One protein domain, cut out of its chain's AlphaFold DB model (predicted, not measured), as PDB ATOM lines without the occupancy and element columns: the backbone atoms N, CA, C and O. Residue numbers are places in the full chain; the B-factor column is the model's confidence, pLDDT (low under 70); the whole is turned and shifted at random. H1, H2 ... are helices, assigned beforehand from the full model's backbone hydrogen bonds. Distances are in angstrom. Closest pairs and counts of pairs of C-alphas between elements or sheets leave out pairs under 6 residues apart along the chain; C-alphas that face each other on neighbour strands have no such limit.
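Overview. This is residues 47 to 150 of the 251 residues of the protein "Fibronectin type-III domain-containing protein" of Acidobacteria bacterium (UniProt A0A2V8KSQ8). Three helices, H1, H2 and H3, make an elongated up-and-down bundle, each running against the one before it. H3 runs nearly the whole length, H2 packs along H3 and H1 packs along H2, H1 meeting H3 at residues 116 to 123 alone, and short H4 folds back at the far end of H3. The 104 printed residues hold four named helices, H1 to H4 in order, and no named strand; the class is all helix. The whole is compact, with a radius of gyration of the C-alphas of 14.1 A, and spans 46 by 27 by 16 A.

Arrangement. H1, residues 56 to 71, and H2, residues 84 to 102, touch as a helical hairpin, at a shallow tilt of 15 degrees, opposite ways; their closest C-alphas, of Ala 67 and Pro 84, are 4.5 A apart. H2 and H3, residues 106 to 134, form another, at a shallow tilt of 30 degrees, with the closest C-alphas, of Ala 101 and Ala 108, 4.9 A apart. H3 is the hub: with residues 116 to 123 alone it touches H1 at a steep tilt of 39 degrees, the same way, the closest C-alphas, of Ala 63 and Leu 123, being 6.9 A apart. With residues 130 to 134 alone it touches H4, residues 138 to 143, in a third hairpin; the closest C-alphas, of Ser 134 and Ile 140, are 5.3 A apart. H2 and H4 are apart. In H1, H2, H3 and H4 every O i to N i+4 pair is within hydrogen-bond range.

Along the chain. H1, 22.3 A long, begins at C-alpha 56 (-9.346, 41.882, 19.341). H2 measures 27.5 A and H3 41.6 A. H4, 8.6 A, ends at C-alpha 143 (2.459, 23.718, 28.165).

Size, cuts and confidence. The C-alphas farthest apart, of Gly 104 and Asn 135, are 45.7 A apart. The printed part has no cut. Residues 72 to 83 make a long link. Mean pLDDT of the printed part is 85.2; residue 150 is under 70.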
ATOM      1  N   ALA A  47       8.191  34.978  26.438       80.31
ATOM      2  CA  ALA A  47       6.915  34.999  25.735       80.31
ATOM      3  C   ALA A  47       6.808  36.228  24.821       80.31
ATOM      4  O   ALA A  47       7.366  37.295  25.101       80.31
ATOM      5  N   VAL A  48       6.057  36.100  23.729       78.50
ATOM      6  CA  VAL A  48       5.678  37.244  22.893       78.50
ATOM      7  C   VAL A  48       4.709  38.136  23.679       78.50
ATOM      8  O   VAL A  48       3.538  37.820  23.800       78.50
ATOM      9  N   THR A  49       5.178  39.277  24.194       79.56
ATOM     10  CA  THR A  49       4.370  40.216  25.008       79.56
ATOM     11  C   THR A  49       3.713  41.348  24.208       79.56
ATOM     12  O   THR A  49       3.172  42.302  24.772       79.56
ATOM     13  N   GLY A  50       3.735  41.253  22.874       77.88
ATOM     14  CA  GLY A  50       3.183  42.237  21.935       77.88
ATOM     15  C   GLY A  50       1.652  42.310  21.887       77.88
ATOM     16  O   GLY A  50       1.108  42.748  20.875       77.88
ATOM     17  N   PHE A  51       0.953  41.907  22.953       80.31
ATOM     18  CA  PHE A  51      -0.502  41.724  22.983       80.31
ATOM     19  C   PHE A  51      -1.301  42.990  22.647       80.31
ATOM     20  O   PHE A  51      -2.403  42.907  22.119       80.31
ATOM     21  N   GLY A  52      -0.731  44.176  22.885       76.94
ATOM     22  CA  GLY A  52      -1.380  45.447  22.547       76.94
ATOM     23  C   GLY A  52      -1.597  45.667  21.049       76.94
ATOM     24  O   GLY A  52      -2.540  46.367  20.683       76.94
ATOM     25  N   LYS A  53      -0.769  45.052  20.193       81.12
ATOM     26  CA  LYS A  53      -0.856  45.165  18.727       81.12
ATOM     27  C   LYS A  53      -1.729  44.083  18.083       81.12
ATOM     28  O   LYS A  53      -1.949  44.145  16.880       81.12
ATOM     29  N   LEU A  54      -2.189  43.093  18.853       80.69
ATOM     30  CA  LEU A  54      -3.049  42.029  18.336       80.69
ATOM     31  C   LEU A  54      -4.435  42.575  17.989       80.69
ATOM     32  O   LEU A  54      -4.938  43.503  18.631       80.69
ATOM     33  N   ASP A  55      -5.068  41.967  16.994       85.69
ATOM     34  CA  ASP A  55      -6.498  42.146  16.771       85.69
ATOM     35  C   ASP A  55      -7.307  41.665  17.995       85.69
ATOM     36  O   ASP A  55      -6.842  40.832  18.778       85.69
ATOM     37  N   ALA A  56      -8.511  42.205  18.188       82.38
ATOM     38  CA  ALA A  56      -9.346  41.882  19.341       82.38
ATOM     39  C   ALA A  56      -9.722  40.386  19.400       82.38
ATOM     40  O   ALA A  56      -9.671  39.798  20.481       82.38
ATOM     41  N   ASN A  57     -10.012  39.745  18.263       86.56
ATOM     42  CA  ASN A  57     -10.301  38.310  18.209       86.56
ATOM     43  C   ASN A  57      -9.040  37.475  18.463       86.56
ATOM     44  O   ASN A  57      -9.081  36.492  19.202       86.56
ATOM     45  N   ALA A  58      -7.898  37.892  17.908       88.69
ATOM     46  CA  ALA A  58      -6.621  37.231  18.165       88.69
ATOM     47  C   ALA A  58      -6.232  37.299  19.654       88.69
ATOM     48  O   ALA A  58      -5.724  36.321  20.207       88.69
ATOM     49  N   LEU A  59      -6.514  38.422  20.325       88.62
ATOM     50  CA  LEU A  59      -6.293  38.589  21.761       88.62
ATOM     51  C   LEU A  59      -7.175  37.643  22.592       88.62
ATOM     52  O   LEU A  59      -6.660  37.010  23.511       88.62
ATOM     53  N   VAL A  60      -8.464  37.507  22.252       90.44
ATOM     54  CA  VAL A  60      -9.385  36.557  22.910       90.44
ATOM     55  C   VAL A  60      -8.880  35.123  22.764       90.44
ATOM     56  O   VAL A  60      -8.746  34.425  23.766       90.44
ATOM     57  N   ASN A  61      -8.535  34.705  21.543       90.56
ATOM     58  CA  ASN A  61      -8.022  33.357  21.285       90.56
ATOM     59  C   ASN A  61      -6.735  33.088  22.074       90.56
ATOM     60  O   ASN A  61      -6.588  32.036  22.689       90.56
ATOM     61  N   THR A  62      -5.820  34.062  22.110       89.25
ATOM     62  CA  THR A  62      -4.577  33.955  22.887       89.25
ATOM     63  C   THR A  62      -4.873  33.812  24.382       89.25
ATOM     64  O   THR A  62      -4.307  32.940  25.034       89.25
ATOM     65  N   ALA A  63      -5.794  34.613  24.928       89.94
ATOM     66  CA  ALA A  63      -6.191  34.535  26.333       89.94
ATOM     67  C   ALA A  63      -6.832  33.189  26.696       89.94
ATOM     68  O   ALA A  63      -6.508  32.621  27.734       89.94
ATOM     69  N   GLN A  64      -7.685  32.643  25.827       90.69
ATOM     70  CA  GLN A  64      -8.298  31.329  26.030       90.69
ATOM     71  C   GLN A  64      -7.277  30.188  25.953       90.69
ATOM     72  O   GLN A  64      -7.333  29.268  26.767       90.69
ATOM     73  N   LEU A  65      -6.330  30.251  25.010       90.44
ATOM     74  CA  LEU A  65      -5.249  29.269  24.900       90.44
ATOM     75  C   LEU A  65      -4.345  29.286  26.133       90.44
ATOM     76  O   LEU A  65      -4.041  28.224  26.667       90.44
ATOM     77  N   VAL A  66      -3.970  30.474  26.614       90.19
ATOM     78  CA  VAL A  66      -3.152  30.628  27.824       90.19
ATOM     79  C   VAL A  66      -3.911  30.163  29.067       90.19
ATOM     80  O   VAL A  66      -3.360  29.414  29.865       90.19
ATOM     81  N   ALA A  67      -5.191  30.526  29.217       90.06
ATOM     82  CA  ALA A  67      -6.024  30.047  30.321       90.06
ATOM     83  C   ALA A  67      -6.124  28.512  30.333       90.06
ATOM     84  O   ALA A  67      -5.950  27.886  31.377       90.06
ATOM     85  N   LYS A  68      -6.338  27.895  29.162       90.62
ATOM     86  CA  LYS A  68      -6.367  26.435  29.008       90.62
ATOM     87  C   LYS A  68      -5.007  25.799  29.300       90.62
ATOM     88  O   LYS A  68      -4.966  24.757  29.943       90.62
ATOM     89  N   GLY A  69      -3.914  26.395  28.826       88.44
ATOM     90  CA  GLY A  69      -2.560  25.890  29.041       88.44
ATOM     91  C   GLY A  69      -2.166  25.926  30.515       88.44
ATOM     92  O   GLY A  69      -1.777  24.907  31.074       88.44
ATOM     93  N   ILE A  70      -2.345  27.072  31.171       87.81
ATOM     94  CA  ILE A  70      -2.016  27.249  32.589       87.81
ATOM     95  C   ILE A  70      -2.941  26.410  33.482       87.81
ATOM     96  O   ILE A  70      -2.450  25.659  34.320       87.81
ATOM     97  N   GLY A  71      -4.261  26.465  33.268       87.69
ATOM     98  CA  GLY A  71      -5.230  25.695  34.059       87.69
ATOM     99  C   GLY A  71      -5.184  24.183  33.808       87.69
ATOM    100  O   GLY A  71      -5.463  23.399  34.707       87.69
ATOM    101  N   GLY A  72      -4.795  23.757  32.604       86.69
ATOM    102  CA  GLY A  72      -4.644  22.345  32.245       86.69
ATOM    103  C   GLY A  72      -3.343  21.707  32.735       86.69
ATOM    104  O   GLY A  72      -3.187  20.496  32.606       86.69
ATOM    105  N   ASN A  73      -2.416  22.496  33.290       86.88
ATOM    106  CA  ASN A  73      -1.098  22.029  33.714       86.88
ATOM    107  C   ASN A  73      -0.750  22.439  35.161       86.88
ATOM    108  O   ASN A  73       0.279  23.087  35.393       86.88
ATOM    109  N   PRO A  74      -1.564  22.042  36.159       87.38
ATOM    110  CA  PRO A  74      -1.371  22.453  37.550       87.38
ATOM    111  C   PRO A  74      -0.060  21.933  38.158       87.38
ATOM    112  O   PRO A  74       0.465  22.562  39.072       87.38
ATOM    113  N   GLN A  75       0.516  20.841  37.630       84.69
ATOM    114  CA  GLN A  75       1.818  20.337  38.093       84.69
ATOM    115  C   GLN A  75       2.971  21.325  37.860       84.69
ATOM    116  O   GLN A  75       3.958  21.298  38.589       84.69
ATOM    117  N   TYR A  76       2.844  22.197  36.856       83.69
ATOM    118  CA  TYR A  76       3.833  23.231  36.555       83.69
ATOM    119  C   TYR A  76       3.380  24.593  37.092       83.69
ATOM    120  O   TYR A  76       4.183  25.337  37.646       83.69
ATOM    121  N   PHE A  77       2.087  24.911  36.979       85.19
ATOM    122  CA  PHE A  77       1.533  26.233  37.285       85.19
ATOM    123  C   PHE A  77       0.609  26.217  38.506       85.19
ATOM    124  O   PHE A  77      -0.531  26.665  38.437       85.19
ATOM    125  N   GLY A  78       1.089  25.693  39.634       79.31
ATOM    126  CA  GLY A  78       0.258  25.471  40.824       79.31
ATOM    127  C   GLY A  78      -0.232  26.734  41.546       79.31
ATOM    128  O   GLY A  78      -1.158  26.641  42.343       79.31
ATOM    129  N   ASN A  79       0.359  27.909  41.292       82.12
ATOM    130  CA  ASN A  79      -0.059  29.165  41.930       82.12
ATOM    131  C   ASN A  79       0.102  30.367  40.982       82.12
ATOM    132  O   ASN A  79       1.036  31.164  41.143       82.12
ATOM    133  N   PRO A  80      -0.743  30.472  39.943       85.12
ATOM    134  CA  PRO A  80      -0.645  31.556  38.986       85.12
ATOM    135  C   PRO A  80      -1.142  32.869  39.616       85.12
ATOM    136  O   PRO A  80      -2.125  32.876  40.354       85.12
ATOM    137  N   PRO A  81      -0.505  34.013  39.311       86.75
ATOM    138  CA  PRO A  81      -0.903  35.319  39.845       86.75
ATOM    139  C   PRO A  81      -2.255  35.820  39.310       86.75
ATOM    140  O   PRO A  81      -2.818  36.762  39.859       86.75
ATOM    141  N   VAL A  82      -2.756  35.215  38.231       87.06
ATOM    142  CA  VAL A  82      -4.103  35.434  37.701       87.06
ATOM    143  C   VAL A  82      -4.773  34.075  37.596       87.06
ATOM    144  O   VAL A  82      -4.202  33.153  37.012       87.06
ATOM    145  N   ASP A  83      -5.981  33.968  38.140       88.12
ATOM    146  CA  ASP A  83      -6.786  32.758  38.038       88.12
ATOM    147  C   ASP A  83      -7.143  32.466  36.560       88.12
ATOM    148  O   ASP A  83      -7.684  33.344  35.872       88.12
ATOM    149  N   PRO A  84      -6.834  31.265  36.028       86.25
ATOM    150  CA  PRO A  84      -7.141  30.916  34.643       86.25
ATOM    151  C   PRO A  84      -8.642  30.975  34.322       86.25
ATOM    152  O   PRO A  84      -8.999  31.342  33.199       86.25
ATOM    153  N   GLU A  85      -9.528  30.681  35.279       88.06
ATOM    154  CA  GLU A  85     -10.977  30.794  35.068       88.06
ATOM    155  C   GLU A  85     -11.420  32.265  34.987       88.06
ATOM    156  O   GLU A  85     -12.148  32.641  34.062       88.06
ATOM    157  N   ALA A  86     -10.890  33.144  35.844       88.88
ATOM    158  CA  ALA A  86     -11.096  34.591  35.734       88.88
ATOM    159  C   ALA A  86     -10.594  35.174  34.393       88.88
ATOM    160  O   ALA A  86     -11.270  36.018  33.787       88.88
ATOM    161  N   LEU A  87      -9.449  34.704  33.879       89.12
ATOM    162  CA  LEU A  87      -8.943  35.108  32.559       89.12
ATOM    163  C   LEU A  87      -9.880  34.645  31.432       89.12
ATOM    164  O   LEU A  87     -10.161  35.402  30.497       89.12
ATOM    165  N   LYS A  88     -10.406  33.420  31.520       88.88
ATOM    166  CA  LYS A  88     -11.352  32.859  30.546       88.88
ATOM    167  C   LYS A  88     -12.694  33.597  30.551       88.88
ATOM    168  O   LYS A  88     -13.227  33.910  29.479       88.88
ATOM    169  N   ALA A  89     -13.209  33.955  31.726       89.62
ATOM    170  CA  ALA A  89     -14.391  34.804  31.872       89.62
ATOM    171  C   ALA A  89     -14.159  36.205  31.275       89.62
ATOM    172  O   ALA A  89     -15.004  36.739  30.546       89.62
ATOM    173  N   SER A  90     -12.968  36.766  31.498       86.69
ATOM    174  CA  SER A  90     -12.553  38.053  30.938       86.69
ATOM    175  C   SER A  90     -12.441  38.032  29.411       86.69
ATOM    176  O   SER A  90     -12.867  38.986  28.754       86.69
ATOM    177  N   ALA A  91     -11.924  36.946  28.830       89.94
ATOM    178  CA  ALA A  91     -11.866  36.741  27.384       89.94
ATOM    179  C   ALA A  91     -13.268  36.574  26.770       89.94
ATOM    180  O   ALA A  91     -13.549  37.128  25.707       89.94
ATOM    181  N   THR A  92     -14.171  35.879  27.466       91.25
ATOM    182  CA  THR A  92     -15.570  35.707  27.038       91.25
ATOM    183  C   THR A  92     -16.316  37.044  27.046       91.25
ATOM    184  O   THR A  92     -16.951  37.403  26.055       91.25
ATOM    185  N   THR A  93     -16.143  37.851  28.097       88.44
ATOM    186  CA  THR A  93     -16.689  39.218  28.169       88.44
ATOM    187  C   THR A  93     -16.154  40.104  27.043       88.44
ATOM    188  O   THR A  93     -16.919  40.830  26.406       88.44
ATOM    189  N   LEU A  94     -14.850  40.019  26.743       87.31
ATOM    190  CA  LEU A  94     -14.254  40.746  25.621       87.31
ATOM    191  C   LEU A  94     -14.875  40.310  24.288       87.31
ATOM    192  O   LEU A  94     -15.206  41.167  23.477       87.31
ATOM    193  N   SER A  95     -15.082  39.007  24.077       89.69
ATOM    194  CA  SER A  95     -15.708  38.481  22.858       89.69
ATOM    195  C   SER A  95     -17.146  38.981  22.662       89.69
ATOM    196  O   SER A  95     -17.491  39.441  21.574       89.69
ATOM    197  N   ALA A  96     -17.950  39.024  23.729       87.75
ATOM    198  CA  ALA A  96     -19.303  39.575  23.690       87.75
ATOM    199  C   ALA A  96     -19.294  41.087  23.400       87.75
ATOM    200  O   ALA A  96     -20.069  41.575  22.580       87.75
ATOM    201  N   ALA A  97     -18.363  41.833  24.005       85.62
ATOM    202  CA  ALA A  97     -18.181  43.258  23.728       85.62
ATOM    203  C   ALA A  97     -17.656  43.529  22.306       85.62
ATOM    204  O   ALA A  97     -17.889  44.606  21.753       85.62
ATOM    205  N   ILE A  98     -16.943  42.581  21.686       87.19
ATOM    206  CA  ILE A  98     -16.576  42.664  20.271       87.19
ATOM    207  C   ILE A  98     -17.836  42.599  19.409       87.19
ATOM    208  O   ILE A  98     -18.027  43.510  18.606       87.19
ATOM    209  N   LEU A  99     -18.707  41.614  19.631       85.75
ATOM    210  CA  LEU A  99     -19.965  41.475  18.892       85.75
ATOM    211  C   LEU A  99     -20.861  42.710  19.070       85.75
ATOM    212  O   LEU A  99     -21.175  43.372  18.090       85.75
ATOM    213  N   ALA A 100     -21.136  43.125  20.309       83.81
ATOM    214  CA  ALA A 100     -22.030  44.255  20.593       83.81
ATOM    215  C   ALA A 100     -21.524  45.620  20.082       83.81
ATOM    216  O   ALA A 100     -22.294  46.561  19.898       83.81
ATOM    217  N   ALA A 101     -20.212  45.779  19.877       82.50
ATOM    218  CA  ALA A 101     -19.670  47.000  19.281       82.50
ATOM    219  C   ALA A 101     -19.683  46.986  17.742       82.50
ATOM    220  O   ALA A 101     -19.408  48.036  17.155       82.50
ATOM    221  N   MET A 102     -20.018  45.860  17.093       80.50
ATOM    222  CA  MET A 102     -20.383  45.848  15.668       80.50
ATOM    223  C   MET A 102     -21.715  46.573  15.441       80.50
ATOM    224  O   MET A 102     -21.819  47.339  14.488       80.50
ATOM    225  N   ASP A 103     -22.656  46.470  16.384       77.19
ATOM    226  CA  ASP A 103     -23.948  47.179  16.368       77.19
ATOM    227  C   ASP A 103     -23.836  48.696  16.650       77.19
ATOM    228  O   ASP A 103     -24.831  49.406  16.772       77.19
ATOM    229  N   GLY A 104     -22.616  49.235  16.777       71.50
ATOM    230  CA  GLY A 104     -22.367  50.677  16.880       71.50
ATOM    231  C   GLY A 104     -22.534  51.294  18.276       71.50
ATOM    232  O   GLY A 104     -22.277  52.490  18.442       71.50
ATOM    233  N   GLY A 105     -22.872  50.509  19.304       80.62
ATOM    234  CA  GLY A 105     -23.075  50.997  20.673       80.62
ATOM    235  C   GLY A 105     -21.822  51.632  21.302       80.62
ATOM    236  O   GLY A 105     -20.788  50.983  21.480       80.62
ATOM    237  N   LYS A 106     -21.903  52.911  21.701       79.62
ATOM    238  CA  LYS A 106     -20.794  53.644  22.352       79.62
ATOM    239  C   LYS A 106     -20.368  53.002  23.683       79.62
ATOM    240  O   LYS A 106     -19.176  52.949  23.979       79.62
ATOM    241  N   SER A 107     -21.320  52.460  24.445       78.69
ATOM    242  CA  SER A 107     -21.071  51.692  25.675       78.69
ATOM    243  C   SER A 107     -20.272  50.412  25.407       78.69
ATOM    244  O   SER A 107     -19.293  50.149  26.104       78.69
ATOM    245  N   ALA A 108     -20.612  49.664  24.352       79.25
ATOM    246  CA  ALA A 108     -19.915  48.438  23.969       79.25
ATOM    247  C   ALA A 108     -18.453  48.699  23.566       79.25
ATOM    248  O   ALA A 108     -17.565  47.938  23.946       79.25
ATOM    249  N   LYS A 109     -18.170  49.815  22.875       82.31
ATOM    250  CA  LYS A 109     -16.789  50.227  22.551       82.31
ATOM    251  C   LYS A 109     -15.965  50.518  23.809       82.31
ATOM    252  O   LYS A 109     -14.826  50.065  23.907       82.31
ATOM    253  N   THR A 110     -16.542  51.219  24.787       83.94
ATOM    254  CA  THR A 110     -15.873  51.505  26.067       83.94
ATOM    255  C   THR A 110     -15.610  50.228  26.868       83.94
ATOM    256  O   THR A 110     -14.512  50.055  27.398       83.94
ATOM    257  N   ILE A 111     -16.582  49.310  26.923       83.25
ATOM    258  CA  ILE A 111     -16.430  48.006  27.587       83.25
ATOM    259  C   ILE A 111     -15.329  47.190  26.902       83.25
ATOM    260  O   ILE A 111     -14.447  46.672  27.582       83.25
ATOM    261  N   ARG A 112     -15.323  47.139  25.563       85.25
ATOM    262  CA  ARG A 112     -14.295  46.448  24.775       85.25
ATOM    263  C   ARG A 112     -12.895  46.974  25.095       85.25
ATOM    264  O   ARG A 112     -11.998  46.178  25.346       85.25
ATOM    265  N   GLU A 113     -12.699  48.292  25.118       87.31
ATOM    266  CA  GLU A 113     -11.386  48.892  25.392       87.31
ATOM    267  C   GLU A 113     -10.934  48.675  26.844       87.31
ATOM    268  O   GLU A 113      -9.772  48.347  27.093       87.31
ATOM    269  N   LYS A 114     -11.854  48.789  27.812       87.88
ATOM    270  CA  LYS A 114     -11.578  48.469  29.221       87.88
ATOM    271  C   LYS A 114     -11.141  47.011  29.369       87.88
ATOM    272  O   LYS A 114     -10.095  46.741  29.957       87.88
ATOM    273  N   GLN A 115     -11.902  46.091  28.782       86.81
ATOM    274  CA  GLN A 115     -11.645  44.662  28.887       86.81
ATOM    275  C   GLN A 115     -10.362  44.255  28.156       86.81
ATOM    276  O   GLN A 115      -9.583  43.453  28.664       86.81
ATOM    277  N   ARG A 116     -10.081  44.872  27.003       89.12
ATOM    278  CA  ARG A 116      -8.828  44.698  26.263       89.12
ATOM    279  C   ARG A 116      -7.620  45.051  27.131       89.12
ATOM    280  O   ARG A 116      -6.659  44.286  27.164       89.12
ATOM    281  N   LYS A 117      -7.662  46.176  27.854       88.81
ATOM    282  CA  LYS A 117      -6.572  46.584  28.757       88.81
ATOM    283  C   LYS A 117      -6.360  45.588  29.896       88.81
ATOM    284  O   LYS A 117      -5.210  45.233  30.147       88.81
ATOM    285  N   MET A 118      -7.439  45.117  30.523       87.12
ATOM    286  CA  MET A 118      -7.371  44.114  31.595       87.12
ATOM    287  C   MET A 118      -6.738  42.810  31.101       87.12
ATOM    288  O   MET A 118      -5.704  42.404  31.617       87.12
ATOM    289  N   VAL A 119      -7.248  42.242  30.002       88.94
ATOM    290  CA  VAL A 119      -6.709  40.999  29.420       88.94
ATOM    291  C   VAL A 119      -5.231  41.143  29.041       88.94
ATOM    292  O   VAL A 119      -4.441  40.229  29.262       88.94
ATOM    293  N   ILE A 120      -4.808  42.294  28.501       89.44
ATOM    294  CA  ILE A 120      -3.390  42.542  28.191       89.44
ATOM    295  C   ILE A 120      -2.532  42.581  29.462       89.44
ATOM    296  O   ILE A 120      -1.399  42.095  29.439       89.44
ATOM    297  N   GLN A 121      -3.020  43.195  30.541       88.50
ATOM    298  CA  GLN A 121      -2.302  43.258  31.813       88.50
ATOM    299  C   GLN A 121      -2.160  41.862  32.428       88.50
ATOM    300  O   GLN A 121      -1.044  41.476  32.780       88.50
ATOM    301  N   ASP A 122      -3.243  41.091  32.445       88.62
ATOM    302  CA  ASP A 122      -3.271  39.720  32.959       88.62
ATOM    303  C   ASP A 122      -2.329  38.809  32.165       88.62
ATOM    304  O   ASP A 122      -1.486  38.114  32.736       88.62
ATOM    305  N   LEU A 123      -2.376  38.884  30.829       89.06
ATOM    306  CA  LEU A 123      -1.475  38.135  29.950       89.06
ATOM    307  C   LEU A 123      -0.004  38.499  30.157       89.06
ATOM    308  O   LEU A 123       0.856  37.626  30.083       89.06
ATOM    309  N   LYS A 124       0.317  39.773  30.411       89.62
ATOM    310  CA  LYS A 124       1.698  40.190  30.706       89.62
ATOM    311  C   LYS A 124       2.176  39.640  32.044       89.62
ATOM    312  O   LYS A 124       3.319  39.195  32.125       89.62
ATOM    313  N   LEU A 125       1.324  39.667  33.065       88.00
ATOM    314  CA  LEU A 125       1.660  39.150  34.386       88.00
ATOM    315  C   LEU A 125       1.883  37.632  34.338       88.00
ATOM    316  O   LEU A 125       2.916  37.143  34.798       88.00
ATOM    317  N   LEU A 126       0.983  36.904  33.674       87.00
ATOM    318  CA  LEU A 126       1.125  35.468  33.435       87.00
ATOM    319  C   LEU A 126       2.342  35.139  32.568       87.00
ATOM    320  O   LEU A 126       3.038  34.170  32.845       87.00
ATOM    321  N   ALA A 127       2.657  35.957  31.563       88.12
ATOM    322  CA  ALA A 127       3.847  35.762  30.743       88.12
ATOM    323  C   ALA A 127       5.138  35.834  31.571       88.12
ATOM    324  O   ALA A 127       6.058  35.062  31.313       88.12
ATOM    325  N   VAL A 128       5.224  36.746  32.545       88.56
ATOM    326  CA  VAL A 128       6.376  36.835  33.461       88.56
ATOM    327  C   VAL A 128       6.408  35.632  34.404       88.56
ATOM    328  O   VAL A 128       7.464  35.032  34.585       88.56
ATOM    329  N   TYR A 129       5.256  35.241  34.949       88.44
ATOM    330  CA  TYR A 129       5.140  34.060  35.805       88.44
ATOM    331  C   TYR A 129       5.597  32.781  35.093       88.44
ATOM    332  O   TYR A 129       6.466  32.076  35.594       88.44
ATOM    333  N   VAL A 130       5.088  32.524  33.885       86.25
ATOM    334  CA  VAL A 130       5.460  31.355  33.079       86.25
ATOM    335  C   VAL A 130       6.945  31.366  32.744       86.25
ATOM    336  O   VAL A 130       7.581  30.322  32.829       86.25
ATOM    337  N   GLN A 131       7.520  32.521  32.398       86.06
ATOM    338  CA  GLN A 131       8.962  32.626  32.144       86.06
ATOM    339  C   GLN A 131       9.788  32.230  33.372       86.06
ATOM    340  O   GLN A 131      10.802  31.557  33.227       86.06
ATOM    341  N   ASN A 132       9.339  32.610  34.571       85.31
ATOM    342  CA  ASN A 132      10.009  32.256  35.819       85.31
ATOM    343  C   ASN A 132       9.841  30.770  36.178       85.31
ATOM    344  O   ASN A 132      10.800  30.122  36.575       85.31
ATOM    345  N   VAL A 133       8.636  30.220  36.012       86.06
ATOM    346  CA  VAL A 133       8.340  28.806  36.298       86.06
ATOM    347  C   VAL A 133       9.038  27.870  35.310       86.06
ATOM    348  O   VAL A 133       9.540  26.823  35.710       86.06
ATOM    349  N   SER A 134       9.101  28.250  34.030       82.50
ATOM    350  CA  SER A 134       9.621  27.376  32.973       82.50
ATOM    351  C   SER A 134      11.129  27.145  33.071       82.50
ATOM    352  O   SER A 134      11.587  26.175  32.496       82.50
ATOM    353  N   ASN A 135      11.905  27.987  33.772       80.25
ATOM    354  CA  ASN A 135      13.363  27.822  33.951       80.25
ATOM    355  C   ASN A 135      14.124  27.428  32.661       80.25
ATOM    356  O   ASN A 135      15.007  26.575  32.686       80.25
ATOM    357  N   ASP A 136      13.772  28.040  31.526       75.75
ATOM    358  CA  ASP A 136      14.321  27.740  30.190       75.75
ATOM    359  C   ASP A 136      14.022  26.332  29.625       75.75
ATOM    360  O   ASP A 136      14.572  25.952  28.591       75.75
ATOM    361  N   ASP A 137      13.085  25.596  30.225       79.12
ATOM    362  CA  ASP A 137      12.536  24.350  29.692       79.12
ATOM    363  C   ASP A 137      11.463  24.642  28.615       79.12
ATOM    364  O   ASP A 137      10.389  25.185  28.920       79.12
ATOM    365  N   PRO A 138      11.713  24.286  27.339       80.00
ATOM    366  CA  PRO A 138      10.774  24.538  26.253       80.00
ATOM    367  C   PRO A 138       9.484  23.711  26.361       80.00
ATOM    368  O   PRO A 138       8.460  24.151  25.838       80.00
ATOM    369  N   ALA A 139       9.497  22.552  27.027       83.50
ATOM    370  CA  ALA A 139       8.313  21.715  27.204       83.50
ATOM    371  C   ALA A 139       7.355  22.331  28.232       83.50
ATOM    372  O   ALA A 139       6.160  22.466  27.956       83.50
ATOM    373  N   ILE A 140       7.886  22.798  29.369       84.50
ATOM    374  CA  ILE A 140       7.100  23.520  30.383       84.50
ATOM    375  C   ILE A 140       6.572  24.834  29.796       84.50
ATOM    376  O   ILE A 140       5.397  25.171  29.959       84.50
ATOM    377  N   PHE A 141       7.406  25.549  29.034       85.88
ATOM    378  CA  PHE A 141       6.987  26.782  28.376       85.88
ATOM    379  C   PHE A 141       5.865  26.535  27.352       85.88
ATOM    380  O   PHE A 141       4.877  27.269  27.345       85.88
ATOM    381  N   ALA A 142       5.959  25.490  26.523       86.06
ATOM    382  CA  ALA A 142       4.917  25.143  25.553       86.06
ATOM    383  C   ALA A 142       3.588  24.745  26.223       86.06
ATOM    384  O   ALA A 142       2.520  25.085  25.711       86.06
ATOM    385  N   ALA A 143       3.643  24.102  27.394       87.00
ATOM    386  CA  ALA A 143       2.459  23.718  28.165       87.00
ATOM    387  C   ALA A 143       1.619  24.927  28.627       87.00
ATOM    388  O   ALA A 143       0.403  24.816  28.777       87.00
ATOM    389  N   SER A 144       2.232  26.103  28.792       84.62
ATOM    390  CA  SER A 144       1.527  27.336  29.177       84.62
ATOM    391  C   SER A 144       0.608  27.919  28.094       84.62
ATOM    392  O   SER A 144      -0.217  28.781  28.391       84.62
ATOM    393  N   GLY A 145       0.768  27.505  26.833       85.19
ATOM    394  CA  GLY A 145       0.069  28.095  25.688       85.19
ATOM    395  C   GLY A 145       0.660  29.420  25.185       85.19
ATOM    396  O   GLY A 145       0.141  29.982  24.217       85.19
ATOM    397  N   PHE A 146       1.746  29.930  25.781       86.75
ATOM    398  CA  PHE A 146       2.463  31.088  25.243       86.75
ATOM    399  C   PHE A 146       3.332  30.718  24.036       86.75
ATOM    400  O   PHE A 146       3.996  29.686  23.994       86.75
ATOM    401  N   THR A 147       3.405  31.625  23.061       83.88
ATOM    402  CA  THR A 147       4.369  31.524  21.960       83.88
ATOM    403  C   THR A 147       5.727  32.066  22.399       83.88
ATOM    404  O   THR A 147       5.829  33.206  22.871       83.88
ATOM    405  N   ALA A 148       6.779  31.265  22.223       81.06
ATOM    406  CA  ALA A 148       8.144  31.681  22.508       81.06
ATOM    407  C   ALA A 148       8.589  32.736  21.490       81.06
ATOM    408  O   ALA A 148       8.392  32.605  20.280       81.06
ATOM    409  N   LYS A 149       9.202  33.808  21.980       77.62
ATOM    410  CA  LYS A 149       9.836  34.816  21.145       77.62
ATOM    411  C   LYS A 149      11.050  34.168  20.480       77.62
ATOM    412  O   LYS A 149      11.870  33.601  21.199       77.62
ATOM    413  N   PRO A 150      11.217  34.296  19.153       67.31
ATOM    414  CA  PRO A 150      12.393  33.776  18.473       67.31
ATOM    415  C   PRO A 150      13.670  34.330  19.120       67.31
ATOM    416  O   PRO A 150      13.943  35.532  19.062       67.31
TER     417      PRO A 150